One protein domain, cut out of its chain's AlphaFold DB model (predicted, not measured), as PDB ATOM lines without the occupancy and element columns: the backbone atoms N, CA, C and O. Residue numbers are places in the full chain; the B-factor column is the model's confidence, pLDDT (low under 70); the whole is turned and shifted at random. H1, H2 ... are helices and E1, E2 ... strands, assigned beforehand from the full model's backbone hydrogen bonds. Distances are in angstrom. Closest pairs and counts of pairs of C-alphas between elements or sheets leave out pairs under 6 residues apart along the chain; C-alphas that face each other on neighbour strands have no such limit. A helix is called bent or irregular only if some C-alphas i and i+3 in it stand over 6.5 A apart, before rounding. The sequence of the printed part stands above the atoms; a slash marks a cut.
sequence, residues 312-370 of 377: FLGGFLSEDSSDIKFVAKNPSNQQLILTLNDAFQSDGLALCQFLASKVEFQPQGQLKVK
ATOM      1  N   PHE A 312     148.507 113.118 123.939       92.44
ATOM      2  CA  PHE A 312     148.420 114.058 125.060       92.44
ATOM      3  C   PHE A 312     147.137 113.847 125.883       92.44
ATOM      4  O   PHE A 312     146.036 113.718 125.347       92.44
ATOM      5  N   LEU A 313     147.290 113.808 127.208       90.12
ATOM      6  CA  LEU A 313     146.241 113.500 128.189       90.12
ATOM      7  C   LEU A 313     145.790 114.746 128.959       90.12
ATOM      8  O   LEU A 313     144.597 114.930 129.209       90.12
ATOM      9  N   GLY A 314     146.738 115.606 129.327       88.25
ATOM     10  CA  GLY A 314     146.513 116.762 130.189       88.25
ATOM     11  C   GLY A 314     147.737 117.673 130.268       88.25
ATOM     12  O   GLY A 314     148.814 117.325 129.786       88.25
ATOM     13  N   GLY A 315     147.566 118.821 130.917       88.00
ATOM     14  CA  GLY A 315     148.654 119.692 131.350       88.00
ATOM     15  C   GLY A 315     148.412 120.128 132.793       88.00
ATOM     16  O   GLY A 315     147.259 120.269 133.202       88.00
ATOM     17  N   PHE A 316     149.482 120.305 133.560       84.56
ATOM     18  CA  PHE A 316     149.454 120.759 134.949       84.56
ATOM     19  C   PHE A 316     150.565 121.786 135.188       84.56
ATOM     20  O   PHE A 316     151.539 121.835 134.440       84.56
ATOM     21  N   LEU A 317     150.406 122.619 136.214       84.19
ATOM     22  CA  LEU A 317     151.442 123.557 136.645       84.19
ATOM     23  C   LEU A 317     152.396 122.831 137.601       84.19
ATOM     24  O   LEU A 317     151.916 122.168 138.522       84.19
ATOM     25  N   SER A 318     153.711 122.935 137.405       83.50
ATOM     26  CA  SER A 318     154.679 122.398 138.371       83.50
ATOM     27  C   SER A 318     154.786 123.316 139.577       83.50
ATOM     28  O   SER A 318     155.059 124.503 139.415       83.50
ATOM     29  N   GLU A 319     154.644 122.767 140.782       79.88
ATOM     30  CA  GLU A 319     154.776 123.544 142.022       79.88
ATOM     31  C   GLU A 319     156.210 124.081 142.210       79.88
ATOM     32  O   GLU A 319     156.393 125.167 142.747       79.88
ATOM     33  N   ASP A 320     157.220 123.378 141.681       78.81
ATOM     34  CA  ASP A 320     158.645 123.726 141.816       78.81
ATOM     35  C   ASP A 320     159.109 124.893 140.926       78.81
ATOM     36  O   ASP A 320     160.140 125.500 141.209       78.81
ATOM     37  N   SER A 321     158.417 125.157 139.810       76.25
ATOM     38  CA  SER A 321     158.908 126.076 138.765       76.25
ATOM     39  C   SER A 321     157.846 126.966 138.115       76.25
ATOM     40  O   SER A 321     158.187 127.815 137.299       76.25
ATOM     41  N   SER A 322     156.563 126.799 138.452       80.19
ATOM     42  CA  SER A 322     155.420 127.450 137.782       80.19
ATOM     43  C   SER A 322     155.285 127.169 136.273       80.19
ATOM     44  O   SER A 322     154.422 127.750 135.617       80.19
ATOM     45  N   ASP A 323     156.067 126.243 135.710       82.69
ATOM     46  CA  ASP A 323     155.944 125.839 134.306       82.69
ATOM     47  C   ASP A 323     154.705 124.973 134.056       82.69
ATOM     48  O   ASP A 323     154.332 124.128 134.878       82.69
ATOM     49  N   ILE A 324     154.135 125.078 132.852       86.12
ATOM     50  CA  ILE A 324     153.143 124.114 132.363       86.12
ATOM     51  C   ILE A 324     153.866 122.855 131.863       86.12
ATOM     52  O   ILE A 324     154.541 122.867 130.829       86.12
ATOM     53  N   LYS A 325     153.675 121.746 132.580       90.00
ATOM     54  CA  LYS A 325     154.130 120.403 132.205       90.00
ATOM     55  C   LYS A 325     152.980 119.618 131.572       90.00
ATOM     56  O   LYS A 325     151.861 119.587 132.085       90.00
ATOM     57  N   PHE A 326     153.253 118.966 130.447       92.38
ATOM     58  CA  PHE A 326     152.291 118.177 129.681       92.38
ATOM     59  C   PHE A 326     152.452 116.689 129.968       92.38
ATOM     60  O   PHE A 326     153.566 116.168 129.983       92.38
ATOM     61  N   VAL A 327     151.329 115.996 130.145       92.56
ATOM     62  CA  VAL A 327     151.286 114.539 130.286       92.56
ATOM     63  C   VAL A 327     150.886 113.930 128.949       92.56
ATOM     64  O   VAL A 327     149.798 114.208 128.439       92.56
ATOM     65  N   ALA A 328     151.741 113.071 128.405       93.19
ATOM     66  CA  ALA A 328     151.510 112.349 127.156       93.19
ATOM     67  C   ALA A 328     151.734 110.842 127.328       93.19
ATOM     68  O   ALA A 328     152.375 110.404 128.283       93.19
ATOM     69  N   LYS A 329     151.234 110.039 126.387       93.25
ATOM     70  CA  LYS A 329     151.616 108.632 126.211       93.25
ATOM     71  C   LYS A 329     152.273 108.422 124.858       93.25
ATOM     72  O   LYS A 329     151.777 108.920 123.851       93.25
ATOM     73  N   ASN A 330     153.359 107.655 124.848       89.94
ATOM     74  CA  ASN A 330     153.998 107.188 123.621       89.94
ATOM     75  C   ASN A 330     153.283 105.932 123.054       89.94
ATOM     76  O   ASN A 330     152.402 105.371 123.717       89.94
ATOM     77  N   PRO A 331     153.671 105.430 121.865       88.19
ATOM     78  CA  PRO A 331     153.047 104.244 121.266       88.19
ATOM     79  C   PRO A 331     153.207 102.937 122.066       88.19
ATOM     80  O   PRO A 331     152.448 101.997 121.841       88.19
ATOM     81  N   SER A 332     154.146 102.860 123.020       87.88
ATOM     82  CA  SER A 332     154.279 101.734 123.962       87.88
ATOM     83  C   SER A 332     153.497 101.939 125.273       87.88
ATOM     84  O   SER A 332     153.700 101.198 126.232       87.88
ATOM     85  N   ASN A 333     152.565 102.903 125.308       86.75
ATOM     86  CA  ASN A 333     151.732 103.289 126.458       86.75
ATOM     87  C   ASN A 333     152.496 103.817 127.690       86.75
ATOM     88  O   ASN A 333     151.883 104.026 128.741       86.75
ATOM     89  N   GLN A 334     153.796 104.088 127.572       89.19
ATOM     90  CA  GLN A 334     154.571 104.719 128.637       89.19
ATOM     91  C   GLN A 334     154.155 106.185 128.766       89.19
ATOM     92  O   GLN A 334     154.048 106.908 127.772       89.19
ATOM     93  N   GLN A 335     153.900 106.606 130.003       92.25
ATOM     94  CA  GLN A 335     153.514 107.972 130.330       92.25
ATOM     95  C   GLN A 335     154.762 108.850 130.446       92.25
ATOM     96  O   GLN A 335     155.718 108.493 131.130       92.25
ATOM     97  N   LEU A 336     154.737 109.995 129.771       90.94
ATOM     98  CA  LEU A 336     155.803 110.990 129.737       90.94
ATOM     99  C   LEU A 336     155.292 112.295 130.348       90.94
ATOM    100  O   LEU A 336     154.140 112.674 130.124       90.94
ATOM    101  N   ILE A 337     156.164 112.980 131.084       92.62
ATOM    102  CA  ILE A 337     155.968 114.359 131.537       92.62
ATOM    103  C   ILE A 337     156.968 115.211 130.755       92.62
ATOM    104  O   ILE A 337     158.167 114.955 130.816       92.62
ATOM    105  N   LEU A 338     156.465 116.175 129.987       92.06
ATOM    106  CA  LEU A 338     157.230 116.979 129.031       92.06
ATOM    107  C   LEU A 338     157.055 118.469 129.346       92.06
ATOM    108  O   LEU A 338     155.964 118.880 129.744       92.06
ATOM    109  N   THR A 339     158.079 119.301 129.135       92.56
ATOM    110  CA  THR A 339     157.857 120.759 129.088       92.56
ATOM    111  C   THR A 339     157.087 121.132 127.817       92.56
ATOM    112  O   THR A 339     156.975 120.328 126.888       92.56
ATOM    113  N   LEU A 340     156.584 122.370 127.726       90.06
ATOM    114  CA  LEU A 340     156.000 122.901 126.485       90.06
ATOM    115  C   LEU A 340     156.947 122.731 125.277       90.06
ATOM    116  O   LEU A 340     156.505 122.372 124.186       90.06
ATOM    117  N   ASN A 341     158.249 122.944 125.490       91.94
ATOM    118  CA  ASN A 341     159.279 122.833 124.461       91.94
ATOM    119  C   ASN A 341     159.500 121.374 124.028       91.94
ATOM    120  O   ASN A 341     159.477 121.078 122.835       91.94
ATOM    121  N   ASP A 342     159.639 120.446 124.981       91.38
ATOM    122  CA  ASP A 342     159.838 119.021 124.672       91.38
ATOM    123  C   ASP A 342     158.598 118.419 123.998       91.38
ATOM    124  O   ASP A 342     158.713 117.626 123.063       91.38
ATOM    125  N   ALA A 343     157.401 118.825 124.436       91.75
ATOM    126  CA  ALA A 343     156.136 118.417 123.840       91.75
ATOM    127  C   ALA A 343     156.032 118.871 122.375       91.75
ATOM    128  O   ALA A 343     155.711 118.060 121.502       91.75
ATOM    129  N   PHE A 344     156.367 120.134 122.096       92.00
ATOM    130  CA  PHE A 344     156.368 120.688 120.743       92.00
ATOM    131  C   PHE A 344     157.437 120.044 119.847       92.00
ATOM    132  O   PHE A 344     157.157 119.723 118.693       92.00
ATOM    133  N   GLN A 345     158.637 119.788 120.381       90.25
ATOM    134  CA  GLN A 345     159.701 119.084 119.659       90.25
ATOM    135  C   GLN A 345     159.378 117.606 119.378       90.25
ATOM    136  O   GLN A 345     159.819 117.080 118.357       90.25
ATOM    137  N   SER A 346     158.615 116.933 120.246       89.88
ATOM    138  CA  SER A 346     158.299 115.502 120.094       89.88
ATOM    139  C   SER A 346     157.152 115.245 119.113       89.88
ATOM    140  O   SER A 346     157.272 114.390 118.232       89.88
ATOM    141  N   ASP A 347     156.045 115.979 119.279       92.12
ATOM    142  CA  ASP A 347     154.866 115.920 118.410       92.12
ATOM    143  C   ASP A 347     154.029 117.209 118.538       92.12
ATOM    144  O   ASP A 347     152.945 117.241 119.131       92.12
ATOM    145  N   GLY A 348     154.543 118.307 117.976       90.81
ATOM    146  CA  GLY A 348     153.845 119.594 117.957       90.81
ATOM    147  C   GLY A 348     152.468 119.552 117.281       90.81
ATOM    148  O   GLY A 348     151.595 120.337 117.645       90.81
ATOM    149  N   LEU A 349     152.222 118.614 116.356       90.50
ATOM    150  CA  LEU A 349     150.908 118.462 115.723       90.50
ATOM    151  C   LEU A 349     149.887 117.887 116.708       90.50
ATOM    152  O   LEU A 349     148.808 118.462 116.863       90.50
ATOM    153  N   ALA A 350     150.223 116.793 117.399       90.56
ATOM    154  CA  ALA A 350     149.347 116.224 118.418       90.56
ATOM    155  C   ALA A 350     149.165 117.172 119.616       90.56
ATOM    156  O   ALA A 350     148.064 117.250 120.163       90.56
ATOM    157  N   LEU A 351     150.189 117.958 119.977       91.88
ATOM    158  CA  LEU A 351     150.075 119.011 120.991       91.88
ATOM    159  C   LEU A 351     149.073 120.097 120.570       91.88
ATOM    160  O   LEU A 351     148.178 120.437 121.341       91.88
ATOM    161  N   CYS A 352     149.171 120.618 119.341       90.81
ATOM    162  CA  CYS A 352     148.228 121.615 118.827       90.81
ATOM    163  C   CYS A 352     146.798 121.065 118.715       90.81
ATOM    164  O   CYS A 352     145.853 121.758 119.092       90.81
ATOM    165  N   GLN A 353     146.619 119.817 118.265       90.19
ATOM    166  CA  GLN A 353     145.308 119.153 118.243       90.19
ATOM    167  C   GLN A 353     144.734 118.977 119.657       90.19
ATOM    168  O   GLN A 353     143.557 119.257 119.888       90.19
ATOM    169  N   PHE A 354     145.564 118.571 120.621       90.75
ATOM    170  CA  PHE A 354     145.172 118.466 122.022       90.75
ATOM    171  C   PHE A 354     144.747 119.823 122.592       90.75
ATOM    172  O   PHE A 354     143.660 119.915 123.162       90.75
ATOM    173  N   LEU A 355     145.549 120.876 122.408       89.38
ATOM    174  CA  LEU A 355     145.235 122.221 122.899       89.38
ATOM    175  C   LEU A 355     143.939 122.752 122.275       89.38
ATOM    176  O   LEU A 355     143.057 123.194 123.011       89.38
ATOM    177  N   ALA A 356     143.762 122.606 120.957       87.19
ATOM    178  CA  ALA A 356     142.515 122.946 120.276       87.19
ATOM    179  C   ALA A 356     141.310 122.172 120.849       87.19
ATOM    180  O   ALA A 356     140.260 122.764 121.074       87.19
ATOM    181  N   SER A 357     141.471 120.887 121.198       86.00
ATOM    182  CA  SER A 357     140.412 120.091 121.848       86.00
ATOM    183  C   SER A 357     140.030 120.561 123.261       86.00
ATOM    184  O   SER A 357     139.021 120.104 123.802       86.00
ATOM    185  N   LYS A 358     140.831 121.435 123.891       83.50
ATOM    186  CA  LYS A 358     140.536 122.038 125.203       83.50
ATOM    187  C   LYS A 358     139.964 123.449 125.106       83.50
ATOM    188  O   LYS A 358     139.531 123.968 126.133       83.50
ATOM    189  N   VAL A 359     139.934 124.059 123.922       81.69
ATOM    190  CA  VAL A 359     139.329 125.376 123.695       81.69
ATOM    191  C   VAL A 359     137.833 125.215 123.429       81.69
ATOM    192  O   VAL A 359     137.421 124.651 122.420       81.69
ATOM    193  N   GLU A 360     137.009 125.745 124.329       75.69
ATOM    194  CA  GLU A 360     135.562 125.854 124.158       75.69
ATOM    195  C   GLU A 360     135.189 127.316 123.879       75.69
ATOM    196  O   GLU A 360     135.408 128.196 124.717       75.69
ATOM    197  N   PHE A 361     134.613 127.580 122.707       72.19
ATOM    198  CA  PHE A 361     134.081 128.895 122.356       72.19
ATOM    199  C   PHE A 361     132.729 129.110 123.046       72.19
ATOM    200  O   PHE A 361     131.772 128.378 122.796       72.19
ATOM    201  N   GLN A 362     132.639 130.122 123.907       76.69
ATOM    202  CA  GLN A 362     131.367 130.573 124.471       76.69
ATOM    203  C   GLN A 362     130.610 131.439 123.445       76.69
ATOM    204  O   GLN A 362     131.244 132.171 122.681       76.69
ATOM    205  N   PRO A 363     129.262 131.456 123.455       70.00
ATOM    206  CA  PRO A 363     128.458 132.221 122.492       70.00
ATOM    207  C   PRO A 363     128.616 133.752 122.587       70.00
ATOM    208  O   PRO A 363     128.089 134.469 121.745       70.00
ATOM    209  N   GLN A 364     129.346 134.260 123.585       72.62
ATOM    210  CA  GLN A 364     129.715 135.675 123.739       72.62
ATOM    211  C   GLN A 364     131.118 136.002 123.180       72.62
ATOM    212  O   GLN A 364     131.701 137.017 123.541       72.62
ATOM    213  N   GLY A 365     131.711 135.118 122.368       70.19
ATOM    214  CA  GLY A 365     133.067 135.289 121.820       70.19
ATOM    215  C   GLY A 365     134.204 135.003 122.811       70.19
ATOM    216  O   GLY A 365     135.372 135.073 122.443       70.19
ATOM    217  N   GLN A 366     133.889 134.647 124.060       63.28
ATOM    218  CA  GLN A 366     134.885 134.326 125.082       63.28
ATOM    219  C   GLN A 366     135.481 132.926 124.861       63.28
ATOM    220  O   GLN A 366     134.759 131.936 124.717       63.28
ATOM    221  N   LEU A 367     136.810 132.837 124.886       67.81
ATOM    222  CA  LEU A 367     137.566 131.585 124.809       67.81
ATOM    223  C   LEU A 367     137.702 130.966 126.206       67.81
ATOM    224  O   LEU A 367     138.322 131.555 127.088       67.81
ATOM    225  N   LYS A 368     137.164 129.758 126.414       71.88
ATOM    226  CA  LYS A 368     137.280 129.029 127.684       71.88
ATOM    227  C   LYS A 368     138.141 127.781 127.520       71.88
ATOM    228  O   LYS A 368     137.717 126.811 126.900       71.88
ATOM    229  N   VAL A 369     139.334 127.777 128.114       70.69
ATOM    230  CA  VAL A 369     140.227 126.608 128.074       70.69
ATOM    231  C   VAL A 369     139.911 125.652 129.228       70.69
ATOM    232  O   VAL A 369     140.073 125.994 130.398       70.69
ATOM    233  N   LYS A 370     139.479 124.429 128.912       67.50
ATOM    234  CA  LYS A 370     139.237 123.343 129.877       67.50
ATOM    235  C   LYS A 370     140.477 122.457 130.025       67.50
ATOM    236  O   LYS A 370     140.515 121.328 129.534       67.50
TER     237      LYS A 370
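What this domain is: This is residues 312 to 370 of the 377 residues of a protein of Bursaphelenchus xylophilus (UniProt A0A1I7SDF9). A three-stranded sheet, E1 to E3, forms a wall with one kinked helix, H1, across one of its faces; beyond the end of H1, away from this sheet, lies a small two-stranded hairpin, E4 and E5. The printed part has 59 residues, with named elements in the order E1 E2 E3 H1 E4 E5, class mixed. Both sheets are antiparallel, and the larger has the order E1 - E2 - E3. The whole is only just loose, close to compact, with a radius of gyration of the C-alphas of 12.9 A and spans of 40 by 28 by 18 A.

How they stand to each other: E1, residues 312 to 317, and E2, residues 324 to 329, form a hairpin, with N 316 and O 325 2.9 A apart. E2 and E3, residues 335 to 339, form another, with N 326 and O 338 at 2.8 A; the three are a meander, each strand the antiparallel neighbour of the one before. H1, residues 340 to 356, is on this sheet at a height of 9.3 A, two layers, and runs across the strands, at 73 degrees to E3 on the local plane. H1 touches E1, the closest C-alphas being those of Phe 312 and Phe 354, 6.3 A apart. In H1, 11 of 13 O i to N i+4 pairs are within hydrogen-bond range. The hairpin of E4, residues 359 to 361, and E5, residues 367 to 369, has N 360 and O 368 at 2.9 A; both strands are apart from E1, E2 and E3.

Where its parts are: E1 starts at C-alpha 312 (148.420, 114.058, 125.060) and is 15.3 A long; E2 measures 16.7 A and E3 13.6 A. H1 spans 14.8 A and is irregular, with C-alphas 346 and 349 9.1 A apart and a kink of 119 degrees near residue 347. E4 and E5 are 6.5 A each, E5 ending at C-alpha 369 (140.227, 126.608, 128.074).

The domain as a whole: The C-alphas farthest apart, Ser 332 and Gln 364, are 41.9 A apart. The printed part has no cut and no long link. Residues 366, 367 and 370 have pLDDT under 70.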